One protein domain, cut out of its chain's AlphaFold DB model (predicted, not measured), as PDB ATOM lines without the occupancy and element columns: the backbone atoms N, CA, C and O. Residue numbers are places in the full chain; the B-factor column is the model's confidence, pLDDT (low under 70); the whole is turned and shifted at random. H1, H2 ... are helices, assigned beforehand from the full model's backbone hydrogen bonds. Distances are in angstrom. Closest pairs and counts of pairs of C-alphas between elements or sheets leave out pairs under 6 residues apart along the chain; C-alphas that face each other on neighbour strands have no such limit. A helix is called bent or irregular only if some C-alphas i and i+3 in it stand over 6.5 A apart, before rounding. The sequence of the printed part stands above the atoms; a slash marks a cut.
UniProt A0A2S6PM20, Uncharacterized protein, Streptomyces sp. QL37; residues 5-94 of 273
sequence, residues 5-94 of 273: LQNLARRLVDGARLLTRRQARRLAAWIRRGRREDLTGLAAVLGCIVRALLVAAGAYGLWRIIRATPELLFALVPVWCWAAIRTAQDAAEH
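AT A GLANCE: This is residues 5 to 94 of the 273 residues of an uncharacterized protein of Streptomyces sp. QL37 (UniProt A0A2S6PM20). Three long helices make an open, flat triangular frame: H1 and H2 form a helical hairpin spread as a V, and H3 closes the third side by running from the far end of H2 across H1, crossing it nearly at a right angle in its first half. The middle of the triangle is empty, and the last residues of H3 run on beyond the crossing. The printed part has 90 residues with three named helices, in the order H1, H2, H3, and no named strand; the class is all helix. It is loose, with a radius of gyration of the C-alphas of 17.5 A, and the C-alphas span 55 by 39 by 16 A.

HOW THE PARTS SIT: H1, residues 5 to 32, touches H2, residues 42 to 68, with residues 31 to 32 alone, and H2 touches it with residues 48 to 52 alone. Their closest C-alphas, those of Ile 31 and Cys 48, are 5.5 A apart. The two form a helical hairpin and run opposite ways at a steep tilt of 38 degrees, only just past shallow. H2 has a kink of 26 degrees near residue 49. H3, residues 71 to 93, is close to H2 but not clearly touching it; their closest C-alphas, those of Ile 66 and Leu 72, are 6.4 A apart. H2 and H3 run opposite ways at a steep tilt of 58 degrees. H3 touches H1 with residues 81 to 88 alone, and H1 touches it with residues 11 to 19 alone. Their closest C-alphas, those of Gly 15 and Ala 84, are 5.0 A apart, and their lines are about perpendicular at 88 degrees. Every O i to N i+4 pair is within hydrogen-bond range in H1, against 21 of 23 in H2 and 17 of 19 in H3.

IN THESE COORDINATES: H1 begins at C-alpha 5, (277.737, 178.453, 126.031), and measures 40.3 A from first to last C-alpha. H2 begins at C-alpha 42, (249.567, 220.092, 141.844), and measures 37.8 A; it is only just irregular, with C-alphas 44 and 47 6.6 A apart. H3 measures 34.3 A and ends at C-alpha 93, (256.708, 180.403, 120.718); it is neither bent nor irregular, but only just, with C-alphas 75 and 78 6.0 A apart.

THE WHOLE: The two C-alphas farthest apart are those of Leu 5 and Thr 40, at 55.5 A. The printed part has no cut; the link from H1 to H2, nine residues, is short, and that from H2 to H3, two residues, is tight. Residues 21 to 26 of H1 stand free, as do residues 56 to 65 of H2 and residues 67 to 75, of which 71 to 75 belong to H3. The mean pLDDT of the printed part is 86.8, and residues 91 to 94 are under 70.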
ATOM      1  N   LEU A   5     277.694 177.544 124.882       88.50
ATOM      2  CA  LEU A   5     277.737 178.453 126.031       88.50
ATOM      3  C   LEU A   5     277.588 179.935 125.651       88.50
ATOM      4  O   LEU A   5     276.851 180.656 126.316       88.50
ATOM      5  N   GLN A   6     278.225 180.393 124.570       85.75
ATOM      6  CA  GLN A   6     278.110 181.781 124.104       85.75
ATOM      7  C   GLN A   6     276.686 182.103 123.642       85.75
ATOM      8  O   GLN A   6     276.174 183.185 123.927       85.75
ATOM      9  N   ASN A   7     276.023 181.152 122.980       83.75
ATOM     10  CA  ASN A   7     274.637 181.322 122.547       83.75
ATOM     11  C   ASN A   7     273.675 181.392 123.745       83.75
ATOM     12  O   ASN A   7     272.768 182.222 123.745       83.75
ATOM     13  N   LEU A   8     273.898 180.585 124.789       84.38
ATOM     14  CA  LEU A   8     273.120 180.668 126.031       84.38
ATOM     15  C   LEU A   8     273.349 181.988 126.772       84.38
ATOM     16  O   LEU A   8     272.383 182.620 127.193       84.38
ATOM     17  N   ALA A   9     274.601 182.436 126.889       85.94
ATOM     18  CA  ALA A   9     274.920 183.707 127.534       85.94
ATOM     19  C   ALA A   9     274.242 184.889 126.823       85.94
ATOM     20  O   ALA A   9     273.640 185.735 127.483       85.94
ATOM     21  N   ARG A  10     274.265 184.913 125.481       82.06
ATOM     22  CA  ARG A  10     273.557 185.928 124.684       82.06
ATOM     23  C   ARG A  10     272.050 185.888 124.936       82.06
ATOM     24  O   ARG A  10     271.481 186.904 125.316       82.06
ATOM     25  N   ARG A  11     271.435 184.701 124.867       80.00
ATOM     26  CA  ARG A  11     269.999 184.525 125.150       80.00
ATOM     27  C   ARG A  11     269.602 184.995 126.549       80.00
ATOM     28  O   ARG A  11     268.552 185.612 126.699       80.00
ATOM     29  N   LEU A  12     270.427 184.744 127.566       84.44
ATOM     30  CA  LEU A  12     270.173 185.226 128.927       84.44
ATOM     31  C   LEU A  12     270.238 186.755 129.016       84.44
ATOM     32  O   LEU A  12     269.372 187.364 129.643       84.44
ATOM     33  N   VAL A  13     271.237 187.379 128.384       85.50
ATOM     34  CA  VAL A  13     271.376 188.844 128.362       85.50
ATOM     35  C   VAL A  13     270.199 189.490 127.629       85.50
ATOM     36  O   VAL A  13     269.624 190.458 128.134       85.50
ATOM     37  N   ASP A  14     269.802 188.938 126.486       78.50
ATOM     38  CA  ASP A  14     268.680 189.443 125.695       78.50
ATOM     39  C   ASP A  14     267.349 189.255 126.437       78.50
ATOM     40  O   ASP A  14     266.577 190.207 126.579       78.50
ATOM     41  N   GLY A  15     267.124 188.077 127.029       80.56
ATOM     42  CA  GLY A  15     265.954 187.795 127.865       80.56
ATOM     43  C   GLY A  15     265.855 188.731 129.074       80.56
ATOM     44  O   GLY A  15     264.797 189.306 129.335       80.56
ATOM     45  N   ALA A  16     266.967 188.987 129.771       81.88
ATOM     46  CA  ALA A  16     267.000 189.923 130.897       81.88
ATOM     47  C   ALA A  16     266.680 191.370 130.471       81.88
ATOM     48  O   ALA A  16     265.967 192.093 131.178       81.88
ATOM     49  N   ARG A  17     267.164 191.807 129.301       82.94
ATOM     50  CA  ARG A  17     266.845 193.131 128.737       82.94
ATOM     51  C   ARG A  17     265.367 193.252 128.373       82.94
ATOM     52  O   ARG A  17     264.755 194.288 128.640       82.94
ATOM     53  N   LEU A  18     264.773 192.210 127.799       80.88
ATOM     54  CA  LEU A  18     263.349 192.198 127.460       80.88
ATOM     55  C   LEU A  18     262.475 192.212 128.718       80.88
ATOM     56  O   LEU A  18     261.549 193.023 128.815       80.88
ATOM     57  N   LEU A  19     262.812 191.391 129.717       84.38
ATOM     58  CA  LEU A  19     262.108 191.338 130.996       84.38
ATOM     59  C   LEU A  19     262.144 192.695 131.713       84.38
ATOM     60  O   LEU A  19     261.095 193.214 132.098       84.38
ATOM     61  N   THR A  20     263.323 193.313 131.838       86.06
ATOM     62  CA  THR A  20     263.468 194.626 132.491       86.06
ATOM     63  C   THR A  20     262.687 195.716 131.760       86.06
ATOM     64  O   THR A  20     261.965 196.478 132.404       86.06
ATOM     65  N   ARG A  21     262.723 195.753 130.419       84.69
ATOM     66  CA  ARG A  21     261.917 196.693 129.617       84.69
ATOM     67  C   ARG A  21     260.415 196.480 129.811       84.69
ATOM     68  O   ARG A  21     259.679 197.456 129.959       84.69
ATOM     69  N   ARG A  22     259.944 195.229 129.838       88.00
ATOM     70  CA  ARG A  22     258.521 194.908 130.046       88.00
ATOM     71  C   ARG A  22     258.052 195.337 131.433       88.00
ATOM     72  O   ARG A  22     256.998 195.964 131.545       88.00
ATOM     73  N   GLN A  23     258.849 195.064 132.466       90.12
ATOM     74  CA  GLN A  23     258.538 195.493 133.830       90.12
ATOM     75  C   GLN A  23     258.567 197.017 133.962       90.12
ATOM     76  O   GLN A  23     257.625 197.589 134.505       90.12
ATOM     77  N   ALA A  24     259.560 197.694 133.378       88.56
ATOM     78  CA  ALA A  24     259.634 199.153 133.374       88.56
ATOM     79  C   ALA A  24     258.416 199.794 132.691       88.56
ATOM     80  O   ALA A  24     257.831 200.730 133.229       88.56
ATOM     81  N   ARG A  25     257.970 199.261 131.542       90.06
ATOM     82  CA  ARG A  25     256.766 199.748 130.844       90.06
ATOM     83  C   ARG A  25     255.498 199.555 131.672       90.06
ATOM     84  O   ARG A  25     254.688 200.475 131.752       90.06
ATOM     85  N   ARG A  26     255.327 198.386 132.303       91.94
ATOM     86  CA  ARG A  26     254.184 198.103 133.190       91.94
ATOM     87  C   ARG A  26     254.170 199.034 134.394       91.94
ATOM     88  O   ARG A  26     253.131 199.611 134.703       91.94
ATOM     89  N   LEU A  27     255.326 199.228 135.018       91.31
ATOM     90  CA  LEU A  27     255.492 200.128 136.147       91.31
ATOM     91  C   LEU A  27     255.190 201.581 135.750       91.31
ATOM     92  O   LEU A  27     254.409 202.250 136.418       91.31
ATOM     93  N   ALA A  28     255.718 202.048 134.618       91.44
ATOM     94  CA  ALA A  28     255.450 203.387 134.100       91.44
ATOM     95  C   ALA A  28     253.972 203.586 133.730       91.44
ATOM     96  O   ALA A  28     253.405 204.645 133.990       91.44
ATOM     97  N   ALA A  29     253.317 202.583 133.138       91.62
ATOM     98  CA  ALA A  29     251.880 202.623 132.871       91.62
ATOM     99  C   ALA A  29     251.062 202.663 134.173       91.62
ATOM    100  O   ALA A  29     250.109 203.433 134.278       91.62
ATOM    101  N   TRP A  30     251.461 201.892 135.185       93.25
ATOM    102  CA  TRP A  30     250.822 201.899 136.500       93.25
ATOM    103  C   TRP A  30     250.994 203.239 137.227       93.25
ATOM    104  O   TRP A  30     250.025 203.758 137.781       93.25
ATOM    105  N   ILE A  31     252.183 203.844 137.169       91.81
ATOM    106  CA  ILE A  31     252.441 205.185 137.708       91.81
ATOM    107  C   ILE A  31     251.587 206.225 136.969       91.81
ATOM    108  O   ILE A  31     250.891 207.006 137.616       91.81
ATOM    109  N   ARG A  32     251.550 206.187 135.627       87.62
ATOM    110  CA  ARG A  32     250.738 207.106 134.804       87.62
ATOM    111  C   ARG A  32     249.242 206.991 135.078       87.62
ATOM    112  O   ARG A  32     248.579 208.012 135.194       87.62
ATOM    113  N   ARG A  33     248.726 205.776 135.293       88.94
ATOM    114  CA  ARG A  33     247.333 205.537 135.722       88.94
ATOM    115  C   ARG A  33     247.015 206.174 137.088       88.94
ATOM    116  O   ARG A  33     245.878 206.137 137.536       88.94
ATOM    117  N   GLY A  34     248.014 206.678 137.814       85.69
ATOM    118  CA  GLY A  34     247.830 207.397 139.076       85.69
ATOM    119  C   GLY A  34     247.456 208.861 138.895       85.69
ATOM    120  O   GLY A  34     247.045 209.490 139.867       85.69
ATOM    121  N   ARG A  35     247.584 209.395 137.677       85.56
ATOM    122  CA  ARG A  35     247.132 210.739 137.343       85.56
ATOM    123  C   ARG A  35     245.605 210.742 137.326       85.56
ATOM    124  O   ARG A  35     244.999 210.039 136.524       85.56
ATOM    125  N   ARG A  36     244.994 211.501 138.233       86.25
ATOM    126  CA  ARG A  36     243.561 211.804 138.169       86.25
ATOM    127  C   ARG A  36     243.394 213.020 137.271       86.25
ATOM    128  O   ARG A  36     244.005 214.049 137.548       86.25
ATOM    129  N   GLU A  37     242.630 212.874 136.197       84.25
ATOM    130  CA  GLU A  37     242.392 213.963 135.240       84.25
ATOM    131  C   GLU A  37     241.352 214.971 135.753       84.25
ATOM    132  O   GLU A  37     241.333 216.111 135.306       84.25
ATOM    133  N   ASP A  38     240.583 214.592 136.778       84.81
ATOM    134  CA  ASP A  38     239.510 215.412 137.358       84.81
ATOM    135  C   ASP A  38     240.009 216.559 138.260       84.81
ATOM    136  O   ASP A  38     239.229 217.396 138.705       84.81
ATOM    137  N   LEU A  39     241.305 216.592 138.581       85.88
ATOM    138  CA  LEU A  39     241.917 217.594 139.456       85.88
ATOM    139  C   LEU A  39     242.902 218.432 138.641       85.88
ATOM    140  O   LEU A  39     243.767 217.888 137.959       85.88
ATOM    141  N   THR A  40     242.814 219.758 138.734       85.19
ATOM    142  CA  THR A  40     243.774 220.671 138.102       85.19
ATOM    143  C   THR A  40     244.926 221.012 139.056       85.19
ATOM    144  O   THR A  40     244.805 220.955 140.281       85.19
ATOM    145  N   GLY A  41     246.092 221.339 138.495       84.50
ATOM    146  CA  GLY A  41     247.265 221.764 139.263       84.50
ATOM    147  C   GLY A  41     248.015 220.633 139.980       84.50
ATOM    148  O   GLY A  41     248.098 219.500 139.508       84.50
ATOM    149  N   LEU A  42     248.618 220.960 141.129       80.50
ATOM    150  CA  LEU A  42     249.567 220.092 141.844       80.50
ATOM    151  C   LEU A  42     248.927 218.788 142.364       80.50
ATOM    152  O   LEU A  42     249.592 217.753 142.445       80.50
ATOM    153  N   ALA A  43     247.620 218.815 142.645       78.75
ATOM    154  CA  ALA A  43     246.856 217.646 143.081       78.75
ATOM    155  C   ALA A  43     246.805 216.534 142.013       78.75
ATOM    156  O   ALA A  43     246.807 215.354 142.364       78.75
ATOM    157  N   ALA A  44     246.852 216.889 140.722       81.25
ATOM    158  CA  ALA A  44     246.867 215.932 139.609       81.25
ATOM    159  C   ALA A  44     248.134 215.061 139.599       81.25
ATOM    160  O   ALA A  44     248.111 213.888 139.219       81.25
ATOM    161  N   VAL A  45     249.259 215.651 140.019       85.56
ATOM    162  CA  VAL A  45     250.586 215.022 139.986       85.56
ATOM    163  C   VAL A  45     250.873 214.256 141.279       85.56
ATOM    164  O   VAL A  45     251.662 213.309 141.271       85.56
ATOM    165  N   LEU A  46     250.179 214.581 142.373       89.69
ATOM    166  CA  LEU A  46     250.391 213.954 143.678       89.69
ATOM    167  C   LEU A  46     250.219 212.426 143.628       89.69
ATOM    168  O   LEU A  46     251.030 211.696 144.192       89.69
ATOM    169  N   GLY A  47     249.228 211.926 142.881       87.50
ATOM    170  CA  GLY A  47     249.018 210.484 142.706       87.50
ATOM    171  C   GLY A  47     250.177 209.778 141.987       87.50
ATOM    172  O   GLY A  47     250.549 208.662 142.354       87.50
ATOM    173  N   CYS A  48     250.790 210.445 141.006       90.50
ATOM    174  CA  CYS A  48     251.983 209.956 140.314       90.50
ATOM    175  C   CYS A  48     253.192 209.925 141.263       90.50
ATOM    176  O   CYS A  48     253.878 208.907 141.353       90.50
ATOM    177  N   ILE A  49     253.396 211.001 142.033       91.75
ATOM    178  CA  ILE A  49     254.495 211.128 143.002       91.75
ATOM    179  C   ILE A  49     254.391 210.058 144.090       91.75
ATOM    180  O   ILE A  49     255.374 209.373 144.355       91.75
ATOM    181  N   VAL A  50     253.211 209.854 144.681       93.88
ATOM    182  CA  VAL A  50     253.009 208.838 145.728       93.88
ATOM    183  C   VAL A  50     253.318 207.436 145.202       93.88
ATOM    184  O   VAL A  50     254.018 206.671 145.863       93.88
ATOM    185  N   ARG A  51     252.861 207.093 143.990       94.69
ATOM    186  CA  ARG A  51     253.184 205.797 143.370       94.69
ATOM    187  C   ARG A  51     254.674 205.661 143.073       94.69
ATOM    188  O   ARG A  51     255.238 204.603 143.337       94.69
ATOM    189  N   ALA A  52     255.319 206.712 142.568       92.00
ATOM    190  CA  ALA A  52     256.759 206.716 142.325       92.00
ATOM    191  C   ALA A  52     257.556 206.535 143.629       92.00
ATOM    192  O   ALA A  52     258.479 205.720 143.671       92.00
ATOM    193  N   LEU A  53     257.154 207.215 144.708       95.00
ATOM    194  CA  LEU A  53     257.734 207.045 146.041       95.00
ATOM    195  C   LEU A  53     257.531 205.625 146.571       95.00
ATOM    196  O   LEU A  53     258.463 205.062 147.132       95.00
ATOM    197  N   LEU A  54     256.363 205.016 146.353       96.19
ATOM    198  CA  LEU A  54     256.094 203.637 146.763       96.19
ATOM    199  C   LEU A  54     257.023 202.646 146.048       96.19
ATOM    200  O   LEU A  54     257.591 201.765 146.690       96.19
ATOM    201  N   VAL A  55     257.248 202.823 144.742       95.12
ATOM    202  CA  VAL A  55     258.227 202.012 143.998       95.12
ATOM    203  C   VAL A  55     259.638 202.227 144.538       95.12
ATOM    204  O   VAL A  55     260.351 201.251 144.772       95.12
ATOM    205  N   ALA A  56     260.047 203.480 144.746       93.88
ATOM    206  CA  ALA A  56     261.380 203.802 145.248       93.88
ATOM    207  C   ALA A  56     261.612 203.217 146.651       93.88
ATOM    208  O   ALA A  56     262.655 202.614 146.904       93.88
ATOM    209  N   ALA A  57     260.618 203.320 147.536       95.94
ATOM    210  CA  ALA A  57     260.642 202.737 148.871       95.94
ATOM    211  C   ALA A  57     260.716 201.204 148.819       95.94
ATOM    212  O   ALA A  57     261.518 200.612 149.537       95.94
ATOM    213  N   GLY A  58     259.949 200.560 147.933       95.44
ATOM    214  CA  GLY A  58     260.018 199.114 147.718       95.44
ATOM    215  C   GLY A  58     261.395 198.657 147.227       95.44
ATOM    216  O   GLY A  58     261.958 197.706 147.767       95.44
ATOM    217  N   ALA A  59     261.981 199.370 146.261       93.75
ATOM    218  CA  ALA A  59     263.326 199.091 145.762       93.75
ATOM    219  C   ALA A  59     264.398 199.280 146.851       93.75
ATOM    220  O   ALA A  59     265.290 198.443 146.993       93.75
ATOM    221  N   TYR A  60     264.288 200.341 147.655       95.88
ATOM    222  CA  TYR A  60     265.189 200.593 148.779       95.88
ATOM    223  C   TYR A  60     265.056 199.531 149.880       95.88
ATOM    224  O   TYR A  60     266.063 199.046 150.396       95.88
ATOM    225  N   GLY A  61     263.826 199.129 150.211       96.44
ATOM    226  CA  GLY A  61     263.550 198.054 151.161       96.44
ATOM    227  C   GLY A  61     264.154 196.730 150.705       96.44
ATOM    228  O   GLY A  61     264.876 196.091 151.467       96.44
ATOM    229  N   LEU A  62     263.952 196.364 149.436       91.81
ATOM    230  CA  LEU A  62     264.560 195.172 148.842       91.81
ATOM    231  C   LEU A  62     266.092 195.227 148.912       91.81
ATOM    232  O   LEU A  62     266.727 194.258 149.320       91.81
ATOM    233  N   TRP A  63     266.690 196.375 148.583       94.69
ATOM    234  CA  TRP A  63     268.135 196.583 148.700       94.69
ATOM    235  C   TRP A  63     268.641 196.408 150.140       94.69
ATOM    236  O   TRP A  63     269.668 195.763 150.368       94.69
ATOM    237  N   ARG A  64     267.902 196.928 151.127       95.88
ATOM    238  CA  ARG A  64     268.202 196.747 152.554       95.88
ATOM    239  C   ARG A  64     268.119 195.283 152.981       95.88
ATOM    240  O   ARG A  64     269.015 194.833 153.690       95.88
ATOM    241  N   ILE A  65     267.095 194.551 152.542       93.56
ATOM    242  CA  ILE A  65     266.924 193.121 152.841       93.56
ATOM    243  C   ILE A  65     268.081 192.315 152.250       93.56
ATOM    244  O   ILE A  65     268.701 191.534 152.960       93.56
ATOM    245  N   ILE A  66     268.448 192.565 150.990       91.94
ATOM    246  CA  ILE A  66     269.586 191.896 150.340       91.94
ATOM    247  C   ILE A  66     270.884 192.113 151.132       91.94
ATOM    248  O   ILE A  66     271.684 191.190 151.271       91.94
ATOM    249  N   ARG A  67     271.092 193.315 151.686       93.25
ATOM    250  CA  ARG A  67     272.249 193.592 152.551       93.25
ATOM    251  C   ARG A  67     272.189 192.892 153.906       93.25
ATOM    252  O   ARG A  67     273.242 192.566 154.440       93.25
ATOM    253  N   ALA A  68     271.000 192.711 154.469       95.44
ATOM    254  CA  ALA A  68     270.826 192.054 155.762       95.44
ATOM    255  C   ALA A  68     270.964 190.528 155.657       95.44
ATOM    256  O   ALA A  68     271.513 189.895 156.552       95.44
ATOM    257  N   THR A  69     270.487 189.942 154.560       95.25
ATOM    258  CA  THR A  69     270.454 188.494 154.339       95.25
ATOM    259  C   THR A  69     271.048 188.169 152.968       95.25
ATOM    260  O   THR A  69     270.305 188.074 151.987       95.25
ATOM    261  N   PRO A  70     272.377 187.989 152.857       91.88
ATOM    262  CA  PRO A  70     273.016 187.674 151.579       91.88
ATOM    263  C   PRO A  70     272.570 186.317 151.022       91.88
ATOM    264  O   PRO A  70     272.593 186.124 149.811       91.88
ATOM    265  N   GLU A  71     272.085 185.402 151.870       93.56
ATOM    266  CA  GLU A  71     271.553 184.108 151.428       93.56
ATOM    267  C   GLU A  71     270.365 184.237 150.466       93.56
ATOM    268  O   GLU A  71     270.196 183.421 149.562       93.56
ATOM    269  N   LEU A  72     269.594 185.323 150.571       92.25
ATOM    270  CA  LEU A  72     268.473 185.602 149.674       92.25
ATOM    271  C   LEU A  72     268.924 185.779 148.214       92.25
ATOM    272  O   LEU A  72     268.149 185.495 147.301       92.25
ATOM    273  N   LEU A  73     270.182 186.173 147.966       90.50
ATOM    274  CA  LEU A  73     270.736 186.237 146.610       90.50
ATOM    275  C   LEU A  73     270.815 184.854 145.963       90.50
ATOM    276  O   LEU A  73     270.541 184.738 144.769       90.50
ATOM    277  N   PHE A  74     271.123 183.809 146.736       92.62
ATOM    278  CA  PHE A  74     271.198 182.447 146.207       92.62
ATOM    279  C   PHE A  74     269.840 181.930 145.740       92.62
ATOM    280  O   PHE A  74     269.801 181.141 144.805       92.62
ATOM    281  N   ALA A  75     268.735 182.402 146.321       92.94
ATOM    282  CA  ALA A  75     267.388 182.089 145.843       92.94
ATOM    283  C   ALA A  75     266.936 183.029 144.709       92.94
ATOM    284  O   ALA A  75     266.312 182.595 143.741       92.94
ATOM    285  N   LEU A  76     267.269 184.319 144.794       91.38
ATOM    286  CA  LEU A  76     266.811 185.328 143.839       91.38
ATOM    287  C   LEU A  76     267.431 185.144 142.447       91.38
ATOM    288  O   LEU A  76     266.735 185.277 141.441       91.38
ATOM    289  N   VAL A  77     268.727 184.826 142.380       92.31
ATOM    290  CA  VAL A  77     269.453 184.629 141.116       92.31
ATOM    291  C   VAL A  77     268.852 183.504 140.261       92.31
ATOM    292  O   VAL A  77     268.522 183.776 139.105       92.31
ATOM    293  N   PRO A  78     268.653 182.265 140.757       91.75
ATOM    294  CA  PRO A  78     268.077 181.198 139.943       91.75
ATOM    295  C   PRO A  78     266.628 181.489 139.543       91.75
ATOM    296  O   PRO A  78     266.260 181.210 138.404       91.75
ATOM    297  N   VAL A  79     265.829 182.116 140.416       92.94
ATOM    298  CA  VAL A  79     264.465 182.556 140.069       92.94
ATOM    299  C   VAL A  79     264.492 183.576 138.929       92.94
ATOM    300  O   VAL A  79     263.708 183.471 137.986       92.94
ATOM    301  N   TRP A  80     265.423 184.533 138.967       88.31
ATOM    302  CA  TRP A  80     265.592 185.519 137.902       88.31
ATOM    303  C   TRP A  80     266.053 184.881 136.587       88.31
ATOM    304  O   TRP A  80     265.510 185.197 135.526       88.31
ATOM    305  N   CYS A  81     267.009 183.952 136.642       85.94
ATOM    306  CA  CYS A  81     267.462 183.194 135.474       85.94
ATOM    307  C   CYS A  81     266.324 182.372 134.858       85.94
ATOM    308  O   CYS A  81     266.129 182.413 133.644       85.94
ATOM    309  N   TRP A  82     265.539 181.675 135.681       89.69
ATOM    310  CA  TRP A  82     264.377 180.910 135.230       89.69
ATOM    311  C   TRP A  82     263.328 181.811 134.566       89.69
ATOM    312  O   TRP A  82     262.872 181.517 133.461       89.69
ATOM    313  N   ALA A  83     263.009 182.954 135.182       82.75
ATOM    314  CA  ALA A  83     262.091 183.935 134.610       82.75
ATOM    315  C   ALA A  83     262.597 184.489 133.265       82.75
ATOM    316  O   ALA A  83     261.817 184.596 132.320       82.75
ATOM    317  N   ALA A  84     263.894 184.797 133.153       77.31
ATOM    318  CA  ALA A  84     264.499 185.289 131.916       77.31
ATOM    319  C   ALA A  84     264.424 184.251 130.783       77.31
ATOM    320  O   ALA A  84     264.046 184.600 129.662       77.31
ATOM    321  N   ILE A  85     264.718 182.978 131.078       80.81
ATOM    322  CA  ILE A  85     264.619 181.877 130.106       80.81
ATOM    323  C   ILE A  85     263.175 181.722 129.629       80.81
ATOM    324  O   ILE A  85     262.940 181.692 128.422       80.81
ATOM    325  N   ARG A  86     262.211 181.703 130.557       80.88
ATOM    326  CA  ARG A  86     260.793 181.571 130.211       80.88
ATOM    327  C   ARG A  86     260.322 182.711 129.310       80.88
ATOM    328  O   ARG A  86     259.676 182.466 128.302       80.88
ATOM    329  N   THR A  87     260.712 183.953 129.603       77.00
ATOM    330  CA  THR A  87     260.340 185.083 128.735       77.00
ATOM    331  C   THR A  87     260.959 185.031 127.343       77.00
ATOM    332  O   THR A  87     260.363 185.555 126.407       77.00
ATOM    333  N   ALA A  88     262.138 184.423 127.193       74.00
ATOM    334  CA  ALA A  88     262.753 184.224 125.884       74.00
ATOM    335  C   ALA A  88     262.066 183.099 125.091       74.00
ATOM    336  O   ALA A  88     262.008 183.178 123.868       74.00
ATOM    337  N   GLN A  89     261.537 182.079 125.775       74.25
ATOM    338  CA  GLN A  89     260.749 181.009 125.157       74.25
ATOM    339  C   GLN A  89     259.380 181.511 124.701       74.25
ATOM    340  O   GLN A  89     259.055 181.342 123.534       74.25
ATOM    341  N   ASP A  90     258.646 182.225 125.560       71.88
ATOM    342  CA  ASP A  90     257.345 182.809 125.201       71.88
ATOM    343  C   ASP A  90     257.459 183.723 123.965       71.88
ATOM    344  O   ASP A  90     256.574 183.745 123.117       71.88
ATOM    345  N   ALA A  91     258.568 184.464 123.838       64.38
ATOM    346  CA  ALA A  91     258.834 185.325 122.683       64.38
ATOM    347  C   ALA A  91     259.167 184.551 121.393       64.38
ATOM    348  O   ALA A  91     258.984 185.093 120.308       64.38
ATOM    349  N   ALA A  92     259.675 183.322 121.501       64.25
ATOM    350  CA  ALA A  92     259.961 182.457 120.358       64.25
ATOM    351  C   ALA A  92     258.751 181.594 119.959       64.25
ATOM    352  O   ALA A  92     258.615 181.248 118.792       64.25
ATOM    353  N   GLU A  93     257.889 181.250 120.918       60.94
ATOM    354  CA  GLU A  93     256.708 180.403 120.718       60.94
ATOM    355  C   GLU A  93     255.479 181.208 120.261       60.94
ATOM    356  O   GLU A  93     254.638 180.689 119.539       60.94
ATOM    357  N   HIS A  94     255.391 182.501 120.601       50.69
ATOM    358  CA  HIS A  94     254.391 183.427 120.048       50.69
ATOM    359  C   HIS A  94     254.887 184.131 118.774       50.69
ATOM    360  O   HIS A  94     254.784 185.349 118.667       50.69
TER     361      HIS A  94